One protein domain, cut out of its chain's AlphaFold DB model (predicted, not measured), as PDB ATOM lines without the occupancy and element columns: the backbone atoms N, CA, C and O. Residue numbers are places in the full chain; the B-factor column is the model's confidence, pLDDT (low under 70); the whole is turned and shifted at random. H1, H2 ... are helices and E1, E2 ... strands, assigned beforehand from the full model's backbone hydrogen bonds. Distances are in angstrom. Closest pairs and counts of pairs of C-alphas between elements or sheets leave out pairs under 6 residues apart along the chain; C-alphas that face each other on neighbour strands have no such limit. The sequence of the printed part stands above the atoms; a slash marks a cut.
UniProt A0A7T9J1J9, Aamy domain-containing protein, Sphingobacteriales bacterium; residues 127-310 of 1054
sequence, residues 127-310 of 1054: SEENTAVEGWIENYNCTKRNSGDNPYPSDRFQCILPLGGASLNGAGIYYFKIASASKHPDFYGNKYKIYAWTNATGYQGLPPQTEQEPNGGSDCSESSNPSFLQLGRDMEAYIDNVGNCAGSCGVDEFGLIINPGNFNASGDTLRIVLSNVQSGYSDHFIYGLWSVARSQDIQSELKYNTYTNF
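This is residues 127 to 310 of the 1054 residues of the protein "Aamy domain-containing protein" of Sphingobacteriales bacterium (UniProt A0A7T9J1J9). Two strongly twisted sheets lie face to face as a sandwich: six strands, E1 E10 E2 E8 E4 E6, against four, E5 E7 E3 E9. The larger sheet reaches past the smaller one at its E1 and E10 end, where the short helix H1 packs on E10; H2 lies farther out. The printed part has 184 residues, in the order E1 H1 H2 E2 E3 E4 E5 E6 E7 E8 E9 E10; the larger sheet is antiparallel, the smaller mixed. The class is mostly strand, though under half of the residues are in named elements. It is compact, with a radius of gyration of the C-alphas of 15.9 A and spans of 46 by 45 by 33 A.

Find C-alpha 127 at (-5.081, -0.375, 16.775), where E1, residues 127 to 129, begins. H1 is 131 to 138, H2 142 to 146 and E2 157 to 163. E3, 172 to 180, starts at (-11.133, -4.988, 41.925) and runs 26.5 A. Then come E4, 191 to 197, E5, 227 to 229, E6, 234 to 238, and E7, 251 to 258, 22.6 A long. E8, 268 to 276, runs 26.3 A; E9 is 284 to 291. E10, 303 to 309, ends at (-5.483, 0.479, 10.650).

Start at E1, an edge strand: its antiparallel neighbour is E10, with N 128 and O 306 2.8 A apart. E10 and E2 are antiparallel, with N 160 and O 303 at 2.8 A. H1 is on this sheet, over E10, at a height of 8.4 A; the closest C-alphas, Glu 134 and Tyr 304, are 5.6 A apart. E1, H1, H2 and E2 form a split strand-helix-strand unit, two strands of one sheet joined through helices, with E10 between the strands in the sheet; its crossover is right-handed. H2 is on neither sheet. In the other sheet, E5 and E7 are parallel, with N 229 and O 255 at 2.8 A. Between the sheets, whose best planes are 9 degrees apart, the closest C-alphas of E8 and E9, Leu 274 and His 284, are 7.4 A apart. In H1 and H2 every O i to N i+4 pair is within hydrogen-bond range.

The two C-alphas farthest apart, Ser 147 and Gly 261, are 46.8 A apart. The printed part has no cut. The links E4 to E5, E6 to E7 and E9 to E10 are long; in the first, residues 209 to 210 pair with 235 to 236 of E6. Mean pLDDT of the printed part is 81.3; look for values under 70 at residues 213 to 226, 240 to 250 and 278 to 280.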
ATOM      1  N   SER A 127      -4.359   0.769  16.226       86.81
ATOM      2  CA  SER A 127      -5.081  -0.375  16.775       86.81
ATOM      3  C   SER A 127      -6.520  -0.431  16.255       86.81
ATOM      4  O   SER A 127      -7.254   0.551  16.395       86.81
ATOM      5  N   GLU A 128      -6.953  -1.584  15.765       89.81
ATOM      6  CA  GLU A 128      -8.336  -1.885  15.384       89.81
ATOM      7  C   GLU A 128      -8.684  -3.350  15.671       89.81
ATOM      8  O   GLU A 128      -7.793  -4.165  15.893       89.81
ATOM      9  N   GLU A 129      -9.974  -3.681  15.672       88.00
ATOM     10  CA  GLU A 129     -10.444  -5.065  15.792       88.00
ATOM     11  C   GLU A 129     -10.261  -5.778  14.440       88.00
ATOM     12  O   GLU A 129     -10.833  -5.353  13.434       88.00
ATOM     13  N   ASN A 130      -9.475  -6.858  14.413       85.75
ATOM     14  CA  ASN A 130      -9.290  -7.704  13.233       85.75
ATOM     15  C   ASN A 130      -9.806  -9.111  13.531       85.75
ATOM     16  O   ASN A 130      -9.149  -9.904  14.206       85.75
ATOM     17  N   THR A 131     -10.968  -9.441  12.974       84.38
ATOM     18  CA  THR A 131     -11.636 -10.724  13.226       84.38
ATOM     19  C   THR A 131     -10.853 -11.925  12.694       84.38
ATOM     20  O   THR A 131     -10.995 -13.029  13.214       84.38
ATOM     21  N   ALA A 132     -10.029 -11.744  11.653       81.69
ATOM     22  CA  ALA A 132      -9.174 -12.815  11.141       81.69
ATOM     23  C   ALA A 132      -8.033 -13.124  12.118       81.69
ATOM     24  O   ALA A 132      -7.689 -14.290  12.302       81.69
ATOM     25  N   VAL A 133      -7.492 -12.094  12.775       78.31
ATOM     26  CA  VAL A 133      -6.457 -12.242  13.805       78.31
ATOM     27  C   VAL A 133      -7.027 -12.870  15.064       78.31
ATOM     28  O   VAL A 133      -6.462 -13.839  15.560       78.31
ATOM     29  N   GLU A 134      -8.152 -12.349  15.552       81.88
ATOM     30  CA  GLU A 134      -8.872 -12.893  16.705       81.88
ATOM     31  C   GLU A 134      -9.152 -14.387  16.506       81.88
ATOM     32  O   GLU A 134      -8.637 -15.219  17.252       81.88
ATOM     33  N   GLY A 135      -9.824 -14.747  15.408       84.44
ATOM     34  CA  GLY A 135     -10.102 -16.146  15.097       84.44
ATOM     35  C   GLY A 135      -8.841 -16.988  14.877       84.44
ATOM     36  O   GLY A 135      -8.846 -18.188  15.146       84.44
ATOM     37  N   TRP A 136      -7.740 -16.413  14.395       84.81
ATOM     38  CA  TRP A 136      -6.486 -17.148  14.247       84.81
ATOM     39  C   TRP A 136      -5.818 -17.439  15.585       84.81
ATOM     40  O   TRP A 136      -5.422 -18.585  15.781       84.81
ATOM     41  N   ILE A 137      -5.728 -16.450  16.481       81.25
ATOM     42  CA  ILE A 137      -5.173 -16.593  17.834       81.25
ATOM     43  C   ILE A 137      -5.987 -17.626  18.614       81.25
ATOM     44  O   ILE A 137      -5.414 -18.576  19.142       81.25
ATOM     45  N   GLU A 138      -7.317 -17.507  18.608       81.12
ATOM     46  CA  GLU A 138      -8.221 -18.430  19.310       81.12
ATOM     47  C   GLU A 138      -8.108 -19.879  18.817       81.12
ATOM     48  O   GLU A 138      -8.310 -20.821  19.582       81.12
ATOM     49  N   ASN A 139      -7.777 -20.073  17.536       86.00
ATOM     50  CA  ASN A 139      -7.658 -21.393  16.916       86.00
ATOM     51  C   ASN A 139      -6.202 -21.835  16.682       86.00
ATOM     52  O   ASN A 139      -5.977 -22.835  15.986       86.00
ATOM     53  N   TYR A 140      -5.202 -21.098  17.175       86.06
ATOM     54  CA  TYR A 140      -3.797 -21.472  17.013       86.06
ATOM     55  C   TYR A 140      -3.459 -22.645  17.939       86.06
ATOM     56  O   TYR A 140      -3.810 -22.638  19.113       86.06
ATOM     57  N   ASN A 141      -2.832 -23.701  17.411       85.94
ATOM     58  CA  ASN A 141      -2.592 -24.945  18.153       85.94
ATOM     59  C   ASN A 141      -1.324 -25.690  17.662       85.94
ATOM     60  O   ASN A 141      -0.737 -25.308  16.646       85.94
ATOM     61  N   CYS A 142      -0.908 -26.771  18.353       84.31
ATOM     62  CA  CYS A 142       0.281 -27.578  17.986       84.31
ATOM     63  C   CYS A 142       0.205 -28.080  16.530       84.31
ATOM     64  O   CYS A 142       1.221 -28.135  15.848       84.31
ATOM     65  N   THR A 143      -0.985 -28.411  16.008       86.06
ATOM     66  CA  THR A 143      -1.137 -28.885  14.623       86.06
ATOM     67  C   THR A 143      -0.828 -27.797  13.604       86.06
ATOM     68  O   THR A 143      -0.115 -28.077  12.644       86.06
ATOM     69  N   LYS A 144      -1.319 -26.571  13.814       84.31
ATOM     70  CA  LYS A 144      -0.992 -25.425  12.957       84.31
ATOM     71  C   LYS A 144       0.506 -25.144  12.972       84.31
ATOM     72  O   LYS A 144       1.127 -25.132  11.914       84.31
ATOM     73  N   ARG A 145       1.105 -25.070  14.168       82.88
ATOM     74  CA  ARG A 145       2.557 -24.893  14.314       82.88
ATOM     75  C   ARG A 145       3.351 -25.984  13.585       82.88
ATOM     76  O   ARG A 145       4.249 -25.674  12.812       82.88
ATOM     77  N   ASN A 146       2.979 -27.251  13.761       83.44
ATOM     78  CA  ASN A 146       3.611 -28.381  13.067       83.44
ATOM     79  C   ASN A 146       3.381 -28.366  11.548       83.44
ATOM     80  O   ASN A 146       4.142 -28.988  10.812       83.44
ATOM     81  N   SER A 147       2.330 -27.687  11.083       78.38
ATOM     82  CA  SER A 147       2.040 -27.483   9.659       78.38
ATOM     83  C   SER A 147       2.780 -26.277   9.078       78.38
ATOM     84  O   SER A 147       2.578 -25.969   7.910       78.38
ATOM     85  N   GLY A 148       3.632 -25.611   9.867       74.00
ATOM     86  CA  GLY A 148       4.428 -24.464   9.436       74.00
ATOM     87  C   GLY A 148       3.763 -23.104   9.650       74.00
ATOM     88  O   GLY A 148       4.383 -22.076   9.405       74.00
ATOM     89  N   ASP A 149       2.532 -23.059  10.159       79.56
ATOM     90  CA  ASP A 149       1.897 -21.792  10.507       79.56
ATOM     91  C   ASP A 149       2.681 -21.079  11.624       79.56
ATOM     92  O   ASP A 149       3.140 -21.715  12.583       79.56
ATOM     93  N   ASN A 150       2.798 -19.751  11.531       80.69
ATOM     94  CA  ASN A 150       3.397 -18.928  12.575       80.69
ATOM     95  C   ASN A 150       2.306 -18.229  13.415       80.69
ATOM     96  O   ASN A 150       1.195 -17.961  12.943       80.69
ATOM     97  N   PRO A 151       2.587 -17.918  14.690       77.81
ATOM     98  CA  PRO A 151       1.729 -17.026  15.459       77.81
ATOM     99  C   PRO A 151       1.850 -15.595  14.911       77.81
ATOM    100  O   PRO A 151       2.753 -15.294  14.134       77.81
ATOM    101  N   TYR A 152       0.980 -14.677  15.335       76.06
ATOM    102  CA  TYR A 152       1.213 -13.253  15.064       76.06
ATOM    103  C   TYR A 152       2.411 -12.726  15.858       76.06
ATOM    104  O   TYR A 152       2.704 -13.257  16.935       76.06
ATOM    105  N   PRO A 153       3.099 -11.668  15.385       75.94
ATOM    106  CA  PRO A 153       4.088 -10.983  16.207       75.94
ATOM    107  C   PRO A 153       3.368 -10.442  17.447       75.94
ATOM    108  O   PRO A 153       2.448  -9.629  17.336       75.94
ATOM    109  N   SER A 154       3.701 -10.966  18.625       70.06
ATOM    110  CA  SER A 154       2.887 -10.737  19.823       70.06
ATOM    111  C   SER A 154       2.950  -9.284  20.297       70.06
ATOM    112  O   SER A 154       1.971  -8.735  20.795       70.06
ATOM    113  N   ASP A 155       4.072  -8.618  20.025       72.31
ATOM    114  CA  ASP A 155       4.293  -7.185  20.219       72.31
ATOM    115  C   ASP A 155       3.533  -6.304  19.208       72.31
ATOM    116  O   ASP A 155       3.682  -5.079  19.206       72.31
ATOM    117  N   ARG A 156       2.722  -6.907  18.333       78.12
ATOM    118  CA  ARG A 156       1.872  -6.214  17.363       78.12
ATOM    119  C   ARG A 156       0.382  -6.383  17.641       78.12
ATOM    120  O   ARG A 156      -0.406  -5.689  17.020       78.12
ATOM    121  N   PHE A 157      -0.058  -7.180  18.608       80.69
ATOM    122  CA  PHE A 157      -1.460  -7.138  19.041       80.69
ATOM    123  C   PHE A 157      -1.584  -6.742  20.513       80.69
ATOM    124  O   PHE A 157      -0.640  -6.824  21.293       80.69
ATOM    125  N   GLN A 158      -2.763  -6.260  20.890       88.25
ATOM    126  CA  GLN A 158      -3.095  -5.951  22.276       88.25
ATOM    127  C   GLN A 158      -4.457  -6.537  22.625       88.25
ATOM    128  O   GLN A 158      -5.390  -6.491  21.822       88.25
ATOM    129  N   CYS A 159      -4.587  -7.035  23.845       89.50
ATOM    130  CA  CYS A 159      -5.860  -7.449  24.406       89.50
ATOM    131  C   CYS A 159      -6.525  -6.247  25.089       89.50
ATOM    132  O   CYS A 159      -5.866  -5.516  25.835       89.50
ATOM    133  N   ILE A 160      -7.818  -6.030  24.855       91.69
ATOM    134  CA  ILE A 160      -8.574  -4.914  25.433       91.69
ATOM    135  C   ILE A 160      -9.777  -5.402  26.242       91.69
ATOM    136  O   ILE A 160     -10.500  -6.302  25.823       91.69
ATOM    137  N   LEU A 161     -10.012  -4.766  27.390       92.69
ATOM    138  CA  LEU A 161     -11.173  -4.994  28.251       92.69
ATOM    139  C   LEU A 161     -11.824  -3.644  28.611       92.69
ATOM    140  O   LEU A 161     -11.177  -2.803  29.250       92.69
ATOM    141  N   PRO A 162     -13.093  -3.401  28.239       94.06
ATOM    142  CA  PRO A 162     -13.813  -2.189  28.631       94.06
ATOM    143  C   PRO A 162     -14.016  -2.100  30.150       94.06
ATOM    144  O   PRO A 162     -14.534  -3.038  30.759       94.06
ATOM    145  N   LEU A 163     -13.690  -0.955  30.758       93.69
ATOM    146  CA  LEU A 163     -13.877  -0.666  32.187       93.69
ATOM    147  C   LEU A 163     -14.872   0.485  32.393       93.69
ATOM    148  O   LEU A 163     -14.817   1.487  31.686       93.69
ATOM    149  N   GLY A 164     -15.734   0.390  33.404       90.25
ATOM    150  CA  GLY A 164     -16.715   1.419  33.747       90.25
ATOM    151  C   GLY A 164     -17.774   1.666  32.666       90.25
ATOM    152  O   GLY A 164     -17.943   0.904  31.713       90.25
ATOM    153  N   GLY A 165     -18.514   2.766  32.813       90.38
ATOM    154  CA  GLY A 165     -19.598   3.128  31.902       90.38
ATOM    155  C   GLY A 165     -20.687   2.054  31.860       90.38
ATOM    156  O   GLY A 165     -21.284   1.732  32.884       90.38
ATOM    157  N   ALA A 166     -20.955   1.515  30.667       86.81
ATOM    158  CA  ALA A 166     -21.904   0.415  30.467       86.81
ATOM    159  C   ALA A 166     -21.297  -0.979  30.719       86.81
ATOM    160  O   ALA A 166     -22.033  -1.967  30.697       86.81
ATOM    161  N   SER A 167     -19.977  -1.085  30.926       85.00
ATOM    162  CA  SER A 167     -19.348  -2.360  31.263       85.00
ATOM    163  C   SER A 167     -19.581  -2.701  32.736       85.00
ATOM    164  O   SER A 167     -19.700  -1.825  33.594       85.00
ATOM    165  N   LEU A 168     -19.642  -3.997  33.045       87.56
ATOM    166  CA  LEU A 168     -19.728  -4.485  34.427       87.56
ATOM    167  C   LEU A 168     -18.342  -4.609  35.089       87.56
ATOM    168  O   LEU A 168     -18.239  -5.088  36.218       87.56
ATOM    169  N   ASN A 169     -17.276  -4.193  34.397       92.06
ATOM    170  CA  ASN A 169     -15.894  -4.308  34.855       92.06
ATOM    171  C   ASN A 169     -15.462  -2.999  35.522       92.06
ATOM    172  O   ASN A 169     -15.597  -1.926  34.942       92.06
ATOM    173  N   GLY A 170     -14.934  -3.066  36.742       89.75
ATOM    174  CA  GLY A 170     -14.565  -1.884  37.526       89.75
ATOM    175  C   GLY A 170     -13.361  -2.123  38.433       89.75
ATOM    176  O   GLY A 170     -12.518  -2.971  38.149       89.75
ATOM    177  N   ALA A 171     -13.271  -1.375  39.534       92.81
ATOM    178  CA  ALA A 171     -12.220  -1.589  40.524       92.81
ATOM    179  C   ALA A 171     -12.326  -2.992  41.146       92.81
ATOM    180  O   ALA A 171     -13.424  -3.468  41.434       92.81
ATOM    181  N   GLY A 172     -11.190  -3.637  41.384       92.38
ATOM    182  CA  GLY A 172     -11.133  -4.988  41.925       92.38
ATOM    183  C   GLY A 172      -9.856  -5.720  41.539       92.38
ATOM    184  O   GLY A 172      -8.954  -5.157  40.916       92.38
ATOM    185  N   ILE A 173      -9.800  -6.990  41.934       91.19
ATOM    186  CA  ILE A 173      -8.721  -7.906  41.573       91.19
ATOM    187  C   ILE A 173      -9.156  -8.704  40.344       91.19
ATOM    188  O   ILE A 173     -10.260  -9.263  40.321       91.19
ATOM    189  N   TYR A 174      -8.277  -8.755  39.351       92.12
ATOM    190  CA  TYR A 174      -8.388  -9.592  38.165       92.12
ATOM    191  C   TYR A 174      -7.259 -10.615  38.195       92.12
ATOM    192  O   TYR A 174      -6.128 -10.250  38.501       92.12
ATOM    193  N   TYR A 175      -7.556 -11.865  37.871       88.44
ATOM    194  CA  TYR A 175      -6.536 -12.879  37.621       88.44
ATOM    195  C   TYR A 175      -6.612 -13.258  36.158       88.44
ATOM    196  O   TYR A 175      -7.673 -13.665  35.694       88.44
ATOM    197  N   PHE A 176      -5.526 -13.087  35.420       86.38
ATOM    198  CA  PHE A 176      -5.463 -13.530  34.036       86.38
ATOM    199  C   PHE A 176      -4.397 -14.596  33.901       86.38
ATOM    200  O   PHE A 176      -3.371 -14.570  34.582       86.38
ATOM    201  N   LYS A 177      -4.676 -15.543  33.016       82.69
ATOM    202  CA  LYS A 177      -3.817 -16.689  32.796       82.69
ATOM    203  C   LYS A 177      -3.252 -16.640  31.393       82.69
ATOM    204  O   LYS A 177      -4.009 -16.482  30.432       82.69
ATOM    205  N   ILE A 178      -1.940 -16.762  31.280       83.25
ATOM    206  CA  ILE A 178      -1.219 -16.755  30.011       83.25
ATOM    207  C   ILE A 178      -0.759 -18.176  29.719       83.25
ATOM    208  O   ILE A 178      -0.222 -18.857  30.584       83.25
ATOM    209  N   ALA A 179      -0.989 -18.639  28.497       80.12
ATOM    210  CA  ALA A 179      -0.520 -19.939  28.037       80.12
ATOM    211  C   ALA A 179       0.056 -19.824  26.631       80.12
ATOM    212  O   ALA A 179      -0.319 -18.927  25.878       80.12
ATOM    213  N   SER A 180       0.911 -20.772  26.250       80.81
ATOM    214  CA  SER A 180       1.215 -21.012  24.836       80.81
ATOM    215  C   SER A 180      -0.007 -21.638  24.153       80.81
ATOM    216  O   SER A 180      -0.480 -22.700  24.576       80.81
ATOM    217  N   ALA A 181      -0.530 -20.996  23.102       81.19
ATOM    218  CA  ALA A 181      -1.681 -21.490  22.334       81.19
ATOM    219  C   ALA A 181      -1.401 -22.844  21.674       81.19
ATOM    220  O   ALA A 181      -2.219 -23.767  21.729       81.19
ATOM    221  N   SER A 182      -0.210 -23.006  21.096       81.81
ATOM    222  CA  SER A 182       0.198 -24.256  20.470       81.81
ATOM    223  C   SER A 182       0.668 -25.305  21.455       81.81
ATOM    224  O   SER A 182       0.532 -26.486  21.150       81.81
ATOM    225  N   LYS A 183       1.192 -24.912  22.619       79.62
ATOM    226  CA  LYS A 183       1.930 -25.812  23.517       79.62
ATOM    227  C   LYS A 183       3.138 -26.466  22.839       79.62
ATOM    228  O   LYS A 183       3.517 -27.594  23.160       79.62
ATOM    229  N   HIS A 184       3.702 -25.791  21.840       81.19
ATOM    230  CA  HIS A 184       4.858 -26.271  21.103       81.19
ATOM    231  C   HIS A 184       6.157 -25.899  21.844       81.19
ATOM    232  O   HIS A 184       6.261 -24.771  22.332       81.19
ATOM    233  N   PRO A 185       7.171 -26.790  21.890       79.06
ATOM    234  CA  PRO A 185       8.451 -26.543  22.563       79.06
ATOM    235  C   PRO A 185       9.129 -25.207  22.233       79.06
ATOM    236  O   PRO A 185       9.740 -24.615  23.113       79.06
ATOM    237  N   ASP A 186       8.987 -24.720  20.997       80.00
ATOM    238  CA  ASP A 186       9.603 -23.468  20.515       80.00
ATOM    239  C   ASP A 186       9.210 -22.209  21.300       80.00
ATOM    240  O   ASP A 186       9.931 -21.213  21.238       80.00
ATOM    241  N   PHE A 187       8.058 -22.216  21.979       78.62
ATOM    242  CA  PHE A 187       7.543 -21.037  22.680       78.62
ATOM    243  C   PHE A 187       7.734 -21.097  24.200       78.62
ATOM    244  O   PHE A 187       7.592 -20.073  24.864       78.62
ATOM    245  N   TYR A 188       8.144 -22.247  24.742       77.88
ATOM    246  CA  TYR A 188       8.458 -22.401  26.163       77.88
ATOM    247  C   TYR A 188       9.861 -21.887  26.500       77.88
ATOM    248  O   TYR A 188      10.793 -21.994  25.705       77.88
ATOM    249  N   GLY A 189      10.022 -21.314  27.691       73.19
ATOM    250  CA  GLY A 189      11.273 -20.709  28.160       73.19
ATOM    251  C   GLY A 189      11.616 -19.361  27.512       73.19
ATOM    252  O   GLY A 189      12.593 -18.721  27.908       73.19
ATOM    253  N   ASN A 190      10.810 -18.891  26.553       77.25
ATOM    254  CA  ASN A 190      10.987 -17.578  25.945       77.25
ATOM    255  C   ASN A 190      10.528 -16.484  26.909       77.25
ATOM    256  O   ASN A 190       9.382 -16.468  27.361       77.25
ATOM    257  N   LYS A 191      11.419 -15.526  27.178       82.06
ATOM    258  CA  LYS A 191      11.078 -14.344  27.969       82.06
ATOM    259  C   LYS A 191      10.132 -13.438  27.194       82.06
ATOM    260  O   LYS A 191      10.422 -13.046  26.061       82.06
ATOM    261  N   TYR A 192       9.056 -13.033  27.846       81.31
ATOM    262  CA  TYR A 192       8.111 -12.059  27.328       81.31
ATOM    263  C   TYR A 192       7.874 -10.943  28.351       81.31
ATOM    264  O   TYR A 192       8.140 -11.076  29.545       81.31
ATOM    265  N   LYS A 193       7.423  -9.800  27.845       87.50
ATOM    266  CA  LYS A 193       7.008  -8.630  28.600       87.50
ATOM    267  C   LYS A 193       5.498  -8.534  28.579       87.50
ATOM    268  O   LYS A 193       4.902  -8.486  27.505       87.50
ATOM    269  N   ILE A 194       4.897  -8.445  29.753       88.69
ATOM    270  CA  ILE A 194       3.492  -8.111  29.929       88.69
ATOM    271  C   ILE A 194       3.418  -6.638  30.285       88.69
ATOM    272  O   ILE A 194       4.057  -6.181  31.234       88.69
ATOM    273  N   TYR A 195       2.614  -5.897  29.541       89.69
ATOM    274  CA  TYR A 195       2.391  -4.491  29.814       89.69
ATOM    275  C   TYR A 195       0.897  -4.198  29.862       89.69
ATOM    276  O   TYR A 195       0.205  -4.363  28.862       89.69
ATOM    277  N   ALA A 196       0.403  -3.768  31.028       92.00
ATOM    278  CA  ALA A 196      -1.010  -3.477  31.254       92.00
ATOM    279  C   ALA A 196      -1.233  -2.014  31.663       92.00
ATOM    280  O   ALA A 196      -0.570  -1.511  32.572       92.00
ATOM    281  N   TRP A 197      -2.181  -1.320  31.032       93.31
ATOM    282  CA  TRP A 197      -2.481   0.084  31.332       93.31
ATOM    283  C   TRP A 197      -3.917   0.481  30.979       93.31
ATOM    284  O   TRP A 197      -4.622  -0.210  30.249       93.31
ATOM    285  N   THR A 198      -4.345   1.634  31.484       94.50
ATOM    286  CA  THR A 198      -5.623   2.285  31.152       94.50
ATOM    287  C   THR A 198      -5.370   3.671  30.562       94.50
ATOM    288  O   THR A 198      -4.245   4.173  30.649       94.50
ATOM    289  N   ASN A 199      -6.389   4.336  30.001       90.44
ATOM    290  CA  ASN A 199      -6.204   5.716  29.534       90.44
ATOM    291  C   ASN A 199      -5.875   6.665  30.699       90.44
ATOM    292  O   ASN A 199      -5.097   7.598  30.518       90.44
ATOM    293  N   ALA A 200      -6.436   6.423  31.890       90.12
ATOM    294  CA  ALA A 200      -6.177   7.249  33.068       90.12
ATOM    295  C   ALA A 200      -4.776   7.043  33.675       90.12
ATOM    296  O   ALA A 200      -4.215   7.986  34.226       90.12
ATOM    297  N   THR A 201      -4.211   5.831  33.592       90.62
ATOM    298  CA  THR A 201      -2.892   5.532  34.183       90.62
ATOM    299  C   THR A 201      -1.743   5.730  33.188       90.62
ATOM    300  O   THR A 201      -0.719   6.293  33.560       90.62
ATOM    301  N   GLY A 202      -1.882   5.306  31.927       88.12
ATOM    302  CA  GLY A 202      -0.823   5.422  30.911       88.12
ATOM    303  C   GLY A 202       0.489   4.679  31.238       88.12
ATOM    304  O   GLY A 202       0.566   3.895  32.185       88.12
ATOM    305  N   TYR A 203       1.531   4.926  30.435       81.00
ATOM    306  CA  TYR A 203       2.895   4.421  30.661       81.00
ATOM    307  C   TYR A 203       3.647   5.272  31.678       81.00
ATOM    308  O   TYR A 203       3.660   6.496  31.577       81.00
ATOM    309  N   GLN A 204       4.287   4.617  32.648       84.12
ATOM    310  CA  GLN A 204       4.938   5.277  33.783       84.12
ATOM    311  C   GLN A 204       6.469   5.348  33.654       84.12
ATOM    312  O   GLN A 204       7.111   5.958  34.506       84.12
ATOM    313  N   GLY A 205       7.083   4.736  32.631       77.62
ATOM    314  CA  GLY A 205       8.543   4.792  32.428       77.62
ATOM    315  C   GLY A 205       9.377   4.129  33.527       77.62
ATOM    316  O   GLY A 205      10.553   4.449  33.690       77.62
ATOM    317  N   LEU A 206       8.770   3.240  34.314       84.25
ATOM    318  CA  LEU A 206       9.438   2.556  35.418       84.25
ATOM    319  C   LEU A 206      10.216   1.328  34.913       84.25
ATOM    320  O   LEU A 206       9.755   0.675  33.976       84.25
ATOM    321  N   PRO A 207      11.348   0.959  35.553       85.69
ATOM    322  CA  PRO A 207      12.076  -0.262  35.214       85.69
ATOM    323  C   PRO A 207      11.166  -1.496  35.278       85.69
ATOM    324  O   PRO A 207      10.336  -1.557  36.199       85.69
ATOM    325  N   PRO A 208      11.334  -2.490  34.384       86.81
ATOM    326  CA  PRO A 208      10.506  -3.688  34.399       86.81
ATOM    327  C   PRO A 208      10.502  -4.362  35.775       86.81
ATOM    328  O   PRO A 208      11.523  -4.415  36.464       86.81
ATOM    329  N   GLN A 209       9.336  -4.826  36.209       88.62
ATOM    330  CA  GLN A 209       9.232  -5.733  37.349       88.62
ATOM    331  C   GLN A 209       9.574  -7.144  36.862       88.62
ATOM    332  O   GLN A 209       9.125  -7.559  35.798       88.62
ATOM    333  N   THR A 210      10.396  -7.870  37.608       83.31
ATOM    334  CA  THR A 210      10.625  -9.288  37.329       83.31
ATOM    335  C   THR A 210       9.556 -10.083  38.051       83.31
ATOM    336  O   THR A 210       9.244  -9.796  39.211       83.31
ATOM    337  N   GLU A 211       8.997 -11.056  37.353       77.12
ATOM    338  CA  GLU A 211       8.200 -12.106  37.959       77.12
ATOM    339  C   GLU A 211       8.922 -12.733  39.163       77.12
ATOM    340  O   GLU A 211      10.120 -13.022  39.110       77.12
ATOM    341  N   GLN A 212       8.207 -12.880  40.281       70.00
ATOM    342  CA  GLN A 212       8.773 -13.448  41.512       70.00
ATOM    343  C   GLN A 212       8.654 -14.974  41.563       70.00
ATOM    344  O   GLN A 212       9.404 -15.605  42.302       70.00
ATOM    345  N   GLU A 213       7.759 -15.542  40.756       65.62
ATOM    346  CA  GLU A 213       7.446 -16.968  40.691       65.62
ATOM    347  C   GLU A 213       7.445 -17.392  39.219       65.62
ATOM    348  O   GLU A 213       6.466 -17.127  38.536       65.62
ATOM    349  N   PRO A 214       8.500 -18.022  38.689       54.03
ATOM    350  CA  PRO A 214       8.554 -18.366  37.265       54.03
ATOM    351  C   PRO A 214       7.571 -19.465  36.804       54.03
ATOM    352  O   PRO A 214       7.594 -19.833  35.632       54.03
ATOM    353  N   ASN A 215       6.757 -20.021  37.716       54.44
ATOM    354  CA  ASN A 215       5.940 -21.222  37.496       54.44
ATOM    355  C   ASN A 215       4.449 -21.096  37.893       54.44
ATOM    356  O   ASN A 215       3.770 -22.119  37.953       54.44
ATOM    357  N   GLY A 216       3.913 -19.894  38.130       50.28
ATOM    358  CA  GLY A 216       2.465 -19.684  38.303       50.28
ATOM    359  C   GLY A 216       1.814 -20.281  39.570       50.28
ATOM    360  O   GLY A 216       2.152 -21.339  40.101       50.28
ATOM    361  N   GLY A 217       0.826 -19.567  40.109       47.53
ATOM    362  CA  GLY A 217       0.081 -19.975  41.298       47.53
ATOM    363  C   GLY A 217      -0.979 -21.055  41.032       47.53
ATOM    364  O   GLY A 217      -1.914 -20.862  40.273       47.53
ATOM    365  N   SER A 218      -0.961 -22.134  41.821       47.06
ATOM    366  CA  SER A 218      -2.069 -23.090  42.056       47.06
ATOM    367  C   SER A 218      -2.605 -23.958  40.901       47.06
ATOM    368  O   SER A 218      -3.311 -24.931  41.176       47.06
ATOM    369  N   ASP A 219      -2.266 -23.707  39.643       55.00
ATOM    370  CA  ASP A 219      -2.733 -24.471  38.474       55.00
ATOM    371  C   ASP A 219      -1.821 -25.643  38.078       55.00
ATOM    372  O   ASP A 219      -2.276 -26.558  37.385       55.00
ATOM    373  N   CYS A 220      -0.598 -25.697  38.619       56.38
ATOM    374  CA  CYS A 220       0.354 -26.802  38.440       56.38
ATOM    375  C   CYS A 220       0.657 -27.594  39.727       56.38
ATOM    376  O   CYS A 220       1.643 -28.328  39.791       56.38
ATOM    377  N   SER A 221      -0.217 -27.535  40.741       53.78
ATOM    378  CA  SER A 221      -0.024 -28.137  42.084       53.78
ATOM    379  C   SER A 221       0.949 -27.388  43.019       53.78
ATOM    380  O   SER A 221       1.323 -27.934  44.059       53.78
ATOM    381  N   GLU A 222       1.337 -26.153  42.692       52.72
ATOM    382  CA  GLU A 222       2.252 -25.326  43.498       52.72
ATOM    383  C   GLU A 222       1.521 -24.397  44.492       52.72
ATOM    384  O   GLU A 222       0.317 -24.139  44.376       52.72
ATOM    385  N   SER A 223       2.230 -23.923  45.524       49.75
ATOM    386  CA  SER A 223       1.660 -23.076  46.582       49.75
ATOM    387  C   SER A 223       1.268 -21.681  46.077       49.75
ATOM    388  O   SER A 223       2.005 -21.031  45.351       49.75
ATOM    389  N   SER A 224       0.099 -21.212  46.506       54.09
ATOM    390  CA  SER A 224      -0.636 -20.043  46.008       54.09
ATOM    391  C   SER A 224       0.008 -18.671  46.292       54.09
ATOM    392  O   SER A 224      -0.270 -18.081  47.342       54.09
ATOM    393  N   ASN A 225       0.781 -18.107  45.358       60.44
ATOM    394  CA  ASN A 225       1.115 -16.677  45.387       60.44
ATOM    395  C   ASN A 225       1.292 -16.073  43.973       60.44
ATOM    396  O   ASN A 225       2.398 -16.097  43.446       60.44
ATOM    397  N   PRO A 226       0.234 -15.536  43.336       65.81
ATOM    398  CA  PRO A 226       0.345 -14.967  41.993       65.81
ATOM    399  C   PRO A 226       1.162 -13.665  41.985       65.81
ATOM    400  O   PRO A 226       1.003 -12.809  42.863       65.81
ATOM    401  N   SER A 227       1.984 -13.474  40.949       75.31
ATOM    402  CA  SER A 227       2.698 -12.216  40.707       75.31
ATOM    403  C   SER A 227       1.697 -11.102  40.371       75.31
ATOM    404  O   SER A 227       0.898 -11.229  39.443       75.31
ATOM    405  N   PHE A 228       1.719  -9.991  41.116       84.38
ATOM    406  CA  PHE A 228       0.824  -8.859  40.858       84.38
ATOM    407  C   PHE A 228       1.438  -7.853  39.879       84.38
ATOM    408  O   PHE A 228       2.436  -7.203  40.189       84.38
ATOM    409  N   LEU A 229       0.789  -7.666  38.730       85.62
ATOM    410  CA  LEU A 229       1.082  -6.595  37.789       85.62
ATOM    411  C   LEU A 229       0.758  -5.225  38.387       85.62
ATOM    412  O   LEU A 229      -0.375  -4.933  38.781       85.62
ATOM    413  N   GLN A 230       1.736  -4.328  38.330       88.00
ATOM    414  CA  GLN A 230       1.507  -2.896  38.473       88.00
ATOM    415  C   GLN A 230       1.080  -2.262  37.134       88.00
ATOM    416  O   GLN A 230       1.816  -2.339  36.151       88.00
ATOM    417  N   LEU A 231      -0.072  -1.576  37.109       90.31
ATOM    418  CA  LEU A 231      -0.512  -0.813  35.932       90.31
ATOM    419  C   LEU A 231       0.528   0.238  35.520       90.31
ATOM    420  O   LEU A 231       1.083   0.949  36.361       90.31
ATOM    421  N   GLY A 232       0.740   0.371  34.213       89.12
ATOM    422  CA  GLY A 232       1.650   1.353  33.635       89.12
ATOM    423  C   GLY A 232       3.133   0.987  33.736       89.12
ATOM    424  O   GLY A 232       3.971   1.816  33.379       89.12
ATOM    425  N   ARG A 233       3.464  -0.245  34.146       90.69
ATOM    426  CA  ARG A 233       4.832  -0.760  34.281       90.69
ATOM    427  C   ARG A 233       4.982  -2.122  33.593       90.69
ATOM    428  O   ARG A 233       4.105  -2.969  33.724       90.69
ATOM    429  N   ASP A 234       6.100  -2.332  32.900       89.69
ATOM    430  CA  ASP A 234       6.418  -3.616  32.259       89.69
ATOM    431  C   ASP A 234       6.660  -4.715  33.302       89.69
ATOM    432  O   ASP A 234       7.274  -4.447  34.337       89.69
ATOM    433  N   MET A 235       6.236  -5.947  33.020       88.50
ATOM    434  CA  MET A 235       6.643  -7.162  33.735       88.50
ATOM    435  C   MET A 235       7.367  -8.120  32.806       88.50
ATOM    436  O   MET A 235       6.824  -8.462  31.767       88.50
ATOM    437  N   GLU A 236       8.565  -8.560  33.177       88.06
ATOM    438  CA  GLU A 236       9.282  -9.635  32.485       88.06
ATOM    439  C   GLU A 236       8.958 -10.981  33.142       88.06
ATOM    440  O   GLU A 236       9.174 -11.134  34.346       88.06
ATOM    441  N   ALA A 237       8.470 -11.924  32.333       81.44
ATOM    442  CA  ALA A 237       8.018 -13.261  32.722       81.44
ATOM    443  C   ALA A 237       8.458 -14.317  31.687       81.44
ATOM    444  O   ALA A 237       8.916 -13.970  30.587       81.44
ATOM    445  N   TYR A 238       8.348 -15.603  32.018       76.75
ATOM    446  CA  TYR A 238       8.550 -16.709  31.071       76.75
ATOM    447  C   TYR A 238       7.709 -17.927  31.459       76.75
ATOM    448  O   TYR A 238       7.559 -18.219  32.631       76.75
ATOM    449  N   ILE A 239       7.204 -18.674  30.472       74.38
ATOM    450  CA  ILE A 239       6.467 -19.920  30.735       74.38
ATOM    451  C   ILE A 239       7.461 -21.086  30.745       74.38
ATOM    452  O   ILE A 239       8.070 -21.363  29.706       74.38
ATOM    453  N   ASP A 240       7.653 -21.759  31.884       65.25
ATOM    454  CA  ASP A 240       8.558 -22.914  31.992       65.25
ATOM    455  C   ASP A 240       7.993 -24.191  31.333       65.25
ATOM    456  O   ASP A 240       6.785 -24.385  31.163       65.25
ATOM    457  N   ASN A 241       8.901 -25.072  30.915       63.62
ATOM    458  CA  ASN A 241       8.623 -26.333  30.252       63.62
ATOM    459  C   ASN A 241       8.201 -27.400  31.265       63.62
ATOM    460  O   ASN A 241       9.020 -27.990  31.972       63.62
ATOM    461  N   VAL A 242       6.929 -27.771  31.213       55.00
ATOM    462  CA  VAL A 242       6.513 -29.133  31.540       55.00
ATOM    463  C   VAL A 242       6.013 -29.712  30.203       55.00
ATOM    464  O   VAL A 242       5.390 -28.991  29.440       55.00
ATOM    465  N   GLY A 243       6.306 -30.975  29.882       53.66
ATOM    466  CA  GLY A 243       6.686 -31.514  28.550       53.66
ATOM    467  C   GLY A 243       5.914 -31.319  27.214       53.66
ATOM    468  O   GLY A 243       5.284 -30.311  26.927       53.66
ATOM    469  N   ASN A 244       6.112 -32.310  26.321       56.84
ATOM    470  CA  ASN A 244       5.771 -32.299  24.881       56.84
ATOM    471  C   ASN A 244       4.251 -32.210  24.619       56.84
ATOM    472  O   ASN A 244       3.497 -32.505  25.536       56.84
ATOM    473  N   CYS A 245       3.816 -31.915  23.370       57.56
ATOM    474  CA  CYS A 245       2.426 -31.644  22.895       57.56
ATOM    475  C   CYS A 245       1.261 -32.533  23.433       57.56
ATOM    476  O   CYS A 245       0.103 -32.289  23.096       57.56
ATOM    477  N   ALA A 246       1.516 -33.539  24.271       52.62
ATOM    478  CA  ALA A 246       0.554 -34.248  25.101       52.62
ATOM    479  C   ALA A 246       0.918 -34.173  26.606       52.62
ATOM    480  O   ALA A 246       1.633 -35.028  27.124       52.62
ATOM    481  N   GLY A 247       0.323 -33.212  27.321       57.00
ATOM    482  CA  GLY A 247       0.082 -33.313  28.767       57.00
ATOM    483  C   GLY A 247       1.114 -32.650  29.675       57.00
ATOM    484  O   GLY A 247       1.968 -33.318  30.252       57.00
ATOM    485  N   SER A 248       0.947 -31.349  29.883       56.66
ATOM    486  CA  SER A 248       1.733 -30.563  30.824       56.66
ATOM    487  C   SER A 248       1.066 -29.240  31.191       56.66
ATOM    488  O   SER A 248       0.225 -28.720  30.448       56.66
ATOM    489  N   CYS A 249       1.427 -28.713  32.361       62.22
ATOM    490  CA  CYS A 249       0.963 -27.427  32.857       62.22
ATOM    491  C   CYS A 249       1.830 -26.309  32.255       62.22
ATOM    492  O   CYS A 249       2.885 -25.995  32.782       62.22
ATOM    493  N   GLY A 250       1.433 -25.806  31.082       66.12
ATOM    494  CA  GLY A 250       2.123 -24.740  30.333       66.12
ATOM    495  C   GLY A 250       1.370 -23.415  30.422       66.12
ATOM    496  O   GLY A 250       1.003 -22.839  29.394       66.12
ATOM    497  N   VAL A 251       1.044 -23.032  31.651       73.88
ATOM    498  CA  VAL A 251       0.197 -21.905  32.034       73.88
ATOM    499  C   VAL A 251       0.928 -21.113  33.102       73.88
ATOM    500  O   VAL A 251       1.535 -21.711  33.981       73.88
ATOM    501  N   ASP A 252       0.783 -19.799  33.046       76.19
ATOM    502  CA  ASP A 252       1.209 -18.886  34.090       76.19
ATOM    503  C   ASP A 252       0.046 -17.978  34.525       76.19
ATOM    504  O   ASP A 252      -0.817 -17.630  33.706       76.19
ATOM    505  N   GLU A 253      -0.016 -17.608  35.804       79.12
ATOM    506  CA  GLU A 253      -1.126 -16.848  36.395       79.12
ATOM    507  C   GLU A 253      -0.644 -15.554  37.053       79.12
ATOM    508  O   GLU A 253       0.181 -15.543  37.966       79.12
ATOM    509  N   PHE A 254      -1.279 -14.451  36.662       82.88
ATOM    510  CA  PHE A 254      -0.943 -13.117  37.133       82.88
ATOM    511  C   PHE A 254      -2.150 -12.431  37.763       82.88
ATOM    512  O   PHE A 254      -3.265 -12.448  37.233       82.88
ATOM    513  N   GLY A 255      -1.910 -11.755  38.883       87.38
ATOM    514  CA  GLY A 255      -2.876 -10.857  39.502       87.38
ATOM    515  C   GLY A 255      -2.745  -9.436  38.957       87.38
ATOM    516  O   GLY A 255      -1.650  -8.941  38.724       87.38
ATOM    517  N   LEU A 256      -3.851  -8.721  38.812       90.06
ATOM    518  CA  LEU A 256      -3.882  -7.295  38.503       90.06
ATOM    519  C   LEU A 256      -4.867  -6.604  39.443       90.06
ATOM    520  O   LEU A 256      -6.050  -6.946  39.484       90.06
ATOM    521  N   ILE A 257      -4.388  -5.607  40.187       90.69
ATOM    522  CA  ILE A 257      -5.238  -4.778  41.048       90.69
ATOM    523  C   ILE A 257      -5.575  -3.491  40.304       90.69
ATOM    524  O   ILE A 257      -4.693  -2.687  40.003       90.69
ATOM    525  N   ILE A 258      -6.865  -3.270  40.064       92.19
ATOM    526  CA  ILE A 258      -7.380  -2.012  39.522       92.19
ATOM    527  C   ILE A 258      -8.063  -1.254  40.656       92.19
ATOM    528  O   ILE A 258      -9.099  -1.681  41.167       92.19
ATOM    529  N   ASN A 259      -7.506  -0.112  41.053       92.94
ATOM    530  CA  ASN A 259      -8.121   0.754  42.058       92.94
ATOM    531  C   ASN A 259      -9.112   1.736  41.407       92.94
ATOM    532  O   ASN A 259      -8.968   2.048  40.224       92.94
ATOM    533  N   PRO A 260     -10.070   2.311  42.165       91.19
ATOM    534  CA  PRO A 260     -11.033   3.280  41.629       91.19
ATOM    535  C   PRO A 260     -10.412   4.493  40.919       91.19
ATOM    536  O   PRO A 260     -11.036   5.061  40.034       91.19
ATOM    537  N   GLY A 261      -9.187   4.890  41.289       90.69
ATOM    538  CA  GLY A 261      -8.459   5.989  40.644       90.69
ATOM    539  C   GLY A 261      -7.649   5.593  39.404       90.69
ATOM    540  O   GLY A 261      -7.106   6.469  38.740       90.69
ATOM    541  N   ASN A 262      -7.539   4.300  39.084       92.56
ATOM    542  CA  ASN A 262      -6.752   3.835  37.940       92.56
ATOM    543  C   ASN A 262      -7.503   3.906  36.610       92.56
ATOM    544  O   ASN A 262      -6.889   3.658  35.579       92.56
ATOM    545  N   PHE A 263      -8.800   4.205  36.599       94.06
ATOM    546  CA  PHE A 263      -9.598   4.259  35.376       94.06
ATOM    547  C   PHE A 263     -10.719   5.295  35.492       94.06
ATOM    548  O   PHE A 263     -11.120   5.676  36.592       94.06
ATOM    549  N   ASN A 264     -11.254   5.745  34.360       93.50
ATOM    550  CA  ASN A 264     -12.458   6.572  34.345       93.50
ATOM    551  C   ASN A 264     -13.718   5.709  34.540       93.50
ATOM    552  O   ASN A 264     -14.113   4.958  33.652       93.50
ATOM    553  N   ALA A 265     -14.402   5.868  35.676       89.75
ATOM    554  CA  ALA A 265     -15.621   5.118  35.986       89.75
ATOM    555  C   ALA A 265     -16.781   5.359  34.997       89.75
ATOM    556  O   ALA A 265     -17.676   4.522  34.901       89.75
ATOM    557  N   SER A 266     -16.763   6.462  34.237       91.38
ATOM    558  CA  SER A 266     -17.744   6.739  33.173       91.38
ATOM    559  C   SER A 266     -17.456   5.973  31.872       91.38
ATOM    560  O   SER A 266     -18.305   5.959  30.984       91.38
ATOM    561  N   GLY A 267     -16.279   5.354  31.754       92.75
ATOM    562  CA  GLY A 267     -15.824   4.592  30.591       92.75
ATOM    563  C   GLY A 267     -14.313   4.732  30.377       92.75
ATOM    564  O   GLY A 267     -13.804   5.840  30.204       92.75
ATOM    565  N   ASP A 268     -13.604   3.607  30.367       93.62
ATOM    566  CA  ASP A 268     -12.168   3.479  30.109       93.62
ATOM    567  C   ASP A 268     -11.864   2.105  29.470       93.62
ATOM    568  O   ASP A 268     -12.758   1.294  29.216       93.62
ATOM    569  N   THR A 269     -10.599   1.814  29.175       93.00
ATOM    570  CA  THR A 269     -10.167   0.550  28.570       93.00
ATOM    571  C   THR A 269      -8.877   0.083  29.214       93.00
ATOM    572  O   THR A 269      -7.865   0.781  29.132       93.00
ATOM    573  N   LEU A 270      -8.903  -1.106  29.812       93.25
ATOM    574  CA  LEU A 270      -7.691  -1.837  30.156       93.25
ATOM    575  C   LEU A 270      -7.101  -2.415  28.873       93.25
ATOM    576  O   LEU A 270      -7.800  -3.090  28.122       93.25
ATOM    577  N   ARG A 271      -5.825  -2.148  28.633       92.12
ATOM    578  CA  ARG A 271      -5.045  -2.694  27.523       92.12
ATOM    579  C   ARG A 271      -3.935  -3.548  28.090       92.12
ATOM    580  O   ARG A 271      -3.331  -3.148  29.082       92.12
ATOM    581  N   ILE A 272      -3.695  -4.693  27.469       89.94
ATOM    582  CA  ILE A 272      -2.641  -5.632  27.837       89.94
ATOM    583  C   ILE A 272      -1.884  -6.006  26.562       89.94
ATOM    584  O   ILE A 272      -2.487  -6.491  25.609       89.94
ATOM    585  N   VAL A 273      -0.575  -5.774  26.532       88.12
ATOM    586  CA  VAL A 273       0.325  -6.180  25.442       88.12
ATOM    587  C   VAL A 273       1.257  -7.270  25.950       88.12
ATOM    588  O   VAL A 273       1.749  -7.192  27.076       88.12
ATOM    589  N   LEU A 274       1.506  -8.262  25.096       84.88
ATOM    590  CA  LEU A 274       2.458  -9.344  25.324       84.88
ATOM    591  C   LEU A 274       3.600  -9.204  24.313       84.88
ATOM    592  O   LEU A 274       3.468  -9.605  23.165       84.88
ATOM    593  N   SER A 275       4.731  -8.627  24.703       82.88
ATOM    594  CA  SER A 275       5.875  -8.431  23.801       82.88
ATOM    595  C   SER A 275       6.935  -9.499  24.018       82.88
ATOM    596  O   SER A 275       7.322  -9.757  25.150       82.88
ATOM    597  N   ASN A 276       7.500 -10.068  22.958       77.00
ATOM    598  CA  ASN A 276       8.703 -10.891  23.097       77.00
ATOM    599  C   ASN A 276       9.911  -9.999  23.473       77.00
ATOM    600  O   ASN A 276      10.006  -8.857  23.016       77.00
ATOM    601  N   VAL A 277      10.820 -10.483  24.327       73.94
ATOM    602  CA  VAL A 277      12.051  -9.760  24.713       73.94
ATOM    603  C   VAL A 277      13.213 -10.040  23.749       73.94
ATOM    604  O   VAL A 277      14.145  -9.244  23.670       73.94
ATOM    605  N   GLN A 278      13.166 -11.140  22.995       66.94
ATOM    606  CA  GLN A 278      14.253 -11.618  22.131       66.94
ATOM    607  C   GLN A 278      14.009 -11.431  20.627       66.94
ATOM    608  O   GLN A 278      14.716 -12.041  19.832       66.94
ATOM    609  N   SER A 279      13.087 -10.547  20.226       62.00
ATOM    610  CA  SER A 279      12.594 -10.397  18.842       62.00
ATOM    611  C   SER A 279      11.965 -11.685  18.273       62.00
ATOM    612  O   SER A 279      12.371 -12.797  18.590       62.00
ATOM    613  N   GLY A 280      10.924 -11.544  17.450       66.50
ATOM    614  CA  GLY A 280      10.222 -12.679  16.839       66.50
ATOM    615  C   GLY A 280       8.859 -12.990  17.461       66.50
ATOM    616  O   GLY A 280       8.271 -12.182  18.180       66.50
ATOM    617  N   TYR A 281       8.330 -14.164  17.127       74.19
ATOM    618  CA  TYR A 281       6.955 -14.545  17.431       74.19
ATOM    619  C   TYR A 281       6.768 -15.066  18.848       74.19
ATOM    620  O   TYR A 281       7.680 -15.600  19.479       74.19
ATOM    621  N   SER A 282       5.540 -14.959  19.327       76.75
ATOM    622  CA  SER A 282       5.080 -15.680  20.498       76.75
ATOM    623  C   SER A 282       3.627 -16.051  20.276       76.75
ATOM    624  O   SER A 282       2.846 -15.259  19.755       76.75
ATOM    625  N   ASP A 283       3.274 -17.270  20.660       80.06
ATOM    626  CA  ASP A 283       1.890 -17.721  20.688       80.06
ATOM    627  C   ASP A 283       1.268 -17.607  22.083       80.06
ATOM    628  O   ASP A 283       0.236 -18.225  22.356       80.06
ATOM    629  N   HIS A 284       1.905 -16.837  22.972       82.00
ATOM    630  CA  HIS A 284       1.369 -16.556  24.288       82.00
ATOM    631  C   HIS A 284       0.102 -15.721  24.147       82.00
ATOM    632  O   HIS A 284       0.084 -14.670  23.503       82.00
ATOM    633  N   PHE A 285      -0.966 -16.193  24.771       82.81
ATOM    634  CA  PHE A 285      -2.262 -15.537  24.757       82.81
ATOM    635  C   PHE A 285      -2.911 -15.643  26.132       82.81
ATOM    636  O   PHE A 285      -2.575 -16.512  26.940       82.81
ATOM    637  N   ILE A 286      -3.859 -14.746  26.392       85.69
ATOM    638  CA  ILE A 286      -4.667 -14.789  27.609       85.69
ATOM    639  C   ILE A 286      -5.750 -15.854  27.416       85.69
ATOM    640  O   ILE A 286      -6.675 -15.660  26.624       85.69
ATOM    641  N   TYR A 287      -5.628 -16.972  28.129       80.25
ATOM    642  CA  TYR A 287      -6.552 -18.106  28.026       80.25
ATOM    643  C   TYR A 287      -7.640 -18.112  29.113       80.25
ATOM    644  O   TYR A 287      -8.563 -18.914  29.042       80.25
ATOM    645  N   GLY A 288      -7.546 -17.231  30.111       86.31
ATOM    646  CA  GLY A 288      -8.560 -17.053  31.150       86.31
ATOM    647  C   GLY A 288      -8.439 -15.681  31.803       86.31
ATOM    648  O   GLY A 288      -7.333 -15.144  31.907       86.31
ATOM    649  N   LEU A 289      -9.563 -15.099  32.231       90.25
ATOM    650  CA  LEU A 289      -9.602 -13.793  32.896       90.25
ATOM    651  C   LEU A 289     -10.691 -13.790  33.973       90.25
ATOM    652  O   LEU A 289     -11.849 -13.490  33.715       90.25
ATOM    653  N   TRP A 290     -10.323 -14.088  35.212       91.50
ATOM    654  CA  TRP A 290     -11.232 -14.105  36.350       91.50
ATOM    655  C   TRP A 290     -11.378 -12.725  36.994       91.50
ATOM    656  O   TRP A 290     -10.395 -12.098  37.386       91.50
ATOM    657  N   SER A 291     -12.619 -12.278  37.197       92.75
ATOM    658  CA  SER A 291     -12.921 -11.097  38.010       92.75
ATOM    659  C   SER A 291     -13.351 -11.516  39.414       92.75
ATOM    660  O   SER A 291     -14.414 -12.113  39.593       92.75
ATOM    661  N   VAL A 292     -12.575 -11.143  40.438       91.38
ATOM    662  CA  VAL A 292     -12.914 -11.455  41.840       91.38
ATOM    663  C   VAL A 292     -14.215 -10.778  42.261       91.38
ATOM    664  O   VAL A 292     -15.041 -11.395  42.927       91.38
ATOM    665  N   ALA A 293     -14.428  -9.531  41.836       90.25
ATOM    666  CA  ALA A 293     -15.629  -8.768  42.175       90.25
ATOM    667  C   ALA A 293     -16.909  -9.393  41.597       90.25
ATOM    668  O   ALA A 293     -17.970  -9.302  42.211       90.25
ATOM    669  N   ARG A 294     -16.810 -10.033  40.425       91.00
ATOM    670  CA  ARG A 294     -17.943 -10.677  39.744       91.00
ATOM    671  C   ARG A 294     -18.042 -12.177  40.025       91.00
ATOM    672  O   ARG A 294     -19.075 -12.766  39.735       91.00
ATOM    673  N   SER A 295     -17.000 -12.783  40.599       91.69
ATOM    674  CA  SER A 295     -16.902 -14.222  40.866       91.69
ATOM    675  C   SER A 295     -17.151 -15.084  39.618       91.69
ATOM    676  O   SER A 295     -17.860 -16.087  39.665       91.69
ATOM    677  N   GLN A 296     -16.594 -14.670  38.478       92.12
ATOM    678  CA  GLN A 296     -16.715 -15.396  37.214       92.12
ATOM    679  C   GLN A 296     -15.519 -15.139  36.292       92.12
ATOM    680  O   GLN A 296     -14.856 -14.099  36.394       92.12
ATOM    681  N   ASP A 297     -15.294 -16.073  35.367       90.06
ATOM    682  CA  ASP A 297     -14.408 -15.884  34.220       90.06
ATOM    683  C   ASP A 297     -15.106 -14.980  33.196       90.06
ATOM    684  O   ASP A 297     -16.274 -15.183  32.852       90.06
ATOM    685  N   ILE A 298     -14.405 -13.939  32.769       92.81
ATOM    686  CA  ILE A 298     -14.845 -12.915  31.822       92.81
ATOM    687  C   ILE A 298     -13.917 -12.855  30.604       92.81
ATOM    688  O   ILE A 298     -13.902 -11.845  29.907       92.81
ATOM    689  N   GLN A 299     -13.147 -13.912  30.324       88.56
ATOM    690  CA  GLN A 299     -12.290 -13.989  29.137       88.56
ATOM    691  C   GLN A 299     -13.060 -13.695  27.844       88.56
ATOM    692  O   GLN A 299     -12.533 -13.020  26.970       88.56
ATOM    693  N   SER A 300     -14.323 -14.116  27.738       87.81
ATOM    694  CA  SER A 300     -15.171 -13.832  26.571       87.81
ATOM    695  C   SER A 300     -15.507 -12.346  26.370       87.81
ATOM    696  O   SER A 300     -16.064 -11.984  25.337       87.81
ATOM    697  N   GLU A 301     -15.205 -11.479  27.342       90.44
ATOM    698  CA  GLU A 301     -15.320 -10.019  27.223       90.44
ATOM    699  C   GLU A 301     -14.012  -9.354  26.745       90.44
ATOM    700  O   GLU A 301     -14.004  -8.150  26.468       90.44
ATOM    701  N   LEU A 302     -12.911 -10.110  26.665       87.75
ATOM    702  CA  LEU A 302     -11.622  -9.661  26.141       87.75
ATOM    703  C   LEU A 302     -11.676  -9.618  24.610       87.75
ATOM    704  O   LEU A 302     -12.126 -10.572  23.986       87.75
ATOM    705  N   LYS A 303     -11.176  -8.540  24.003       87.56
ATOM    706  CA  LYS A 303     -11.033  -8.442  22.541       87.56
ATOM    707  C   LYS A 303      -9.575  -8.333  22.122       87.56
ATOM    708  O   LYS A 303      -8.772  -7.750  22.854       87.56
ATOM    709  N   TYR A 304      -9.254  -8.812  20.925       85.50
ATOM    710  CA  TYR A 304      -7.920  -8.709  20.331       85.50
ATOM    711  C   TYR A 304      -7.880  -7.594  19.282       85.50
ATOM    712  O   TYR A 304      -8.583  -7.642  18.274       85.50
ATOM    713  N   ASN A 305      -7.017  -6.601  19.498       88.06
ATOM    714  CA  ASN A 305      -6.776  -5.530  18.538       88.06
ATOM    715  C   ASN A 305      -5.408  -5.682  17.874       88.06
ATOM    716  O   ASN A 305      -4.411  -5.920  18.555       88.06
ATOM    717  N   THR A 306      -5.346  -5.428  16.571       87.44
ATOM    718  CA  THR A 306      -4.114  -5.377  15.775       87.44
ATOM    719  C   THR A 306      -3.775  -3.975  15.320       87.44
ATOM    720  O   THR A 306      -4.661  -3.149  15.122       87.44
ATOM    721  N   TYR A 307      -2.492  -3.708  15.091       87.62
ATOM    722  CA  TYR A 307      -2.013  -2.449  14.517       87.62
ATOM    723  C   TYR A 307      -2.099  -2.452  12.980       87.62
ATOM    724  O   TYR A 307      -1.101  -2.243  12.293       87.62
ATOM    725  N   THR A 308      -3.295  -2.702  12.435       89.69
ATOM    726  CA  THR A 308      -3.547  -2.826  10.983       89.69
ATOM    727  C   THR A 308      -4.343  -1.669  10.377       89.69
ATOM    728  O   THR A 308      -4.580  -1.664   9.171       89.69
ATOM    729  N   ASN A 309      -4.729  -0.661  11.168       92.00
ATOM    730  CA  ASN A 309      -5.483   0.479  10.650       92.00
ATOM    731  C   ASN A 309      -4.543   1.586  10.168       92.00
ATOM    732  O   ASN A 309      -3.961   2.331  10.955       92.00
ATOM    733  N   PHE A 310      -4.446   1.744   8.859       92.62
ATOM    734  CA  PHE A 310      -3.605   2.727   8.183       92.62
ATOM    735  C   PHE A 310      -4.414   3.883   7.569       92.62
ATOM    736  O   PHE A 310      -3.879   4.654   6.778       92.62
TER     737      PHE A 310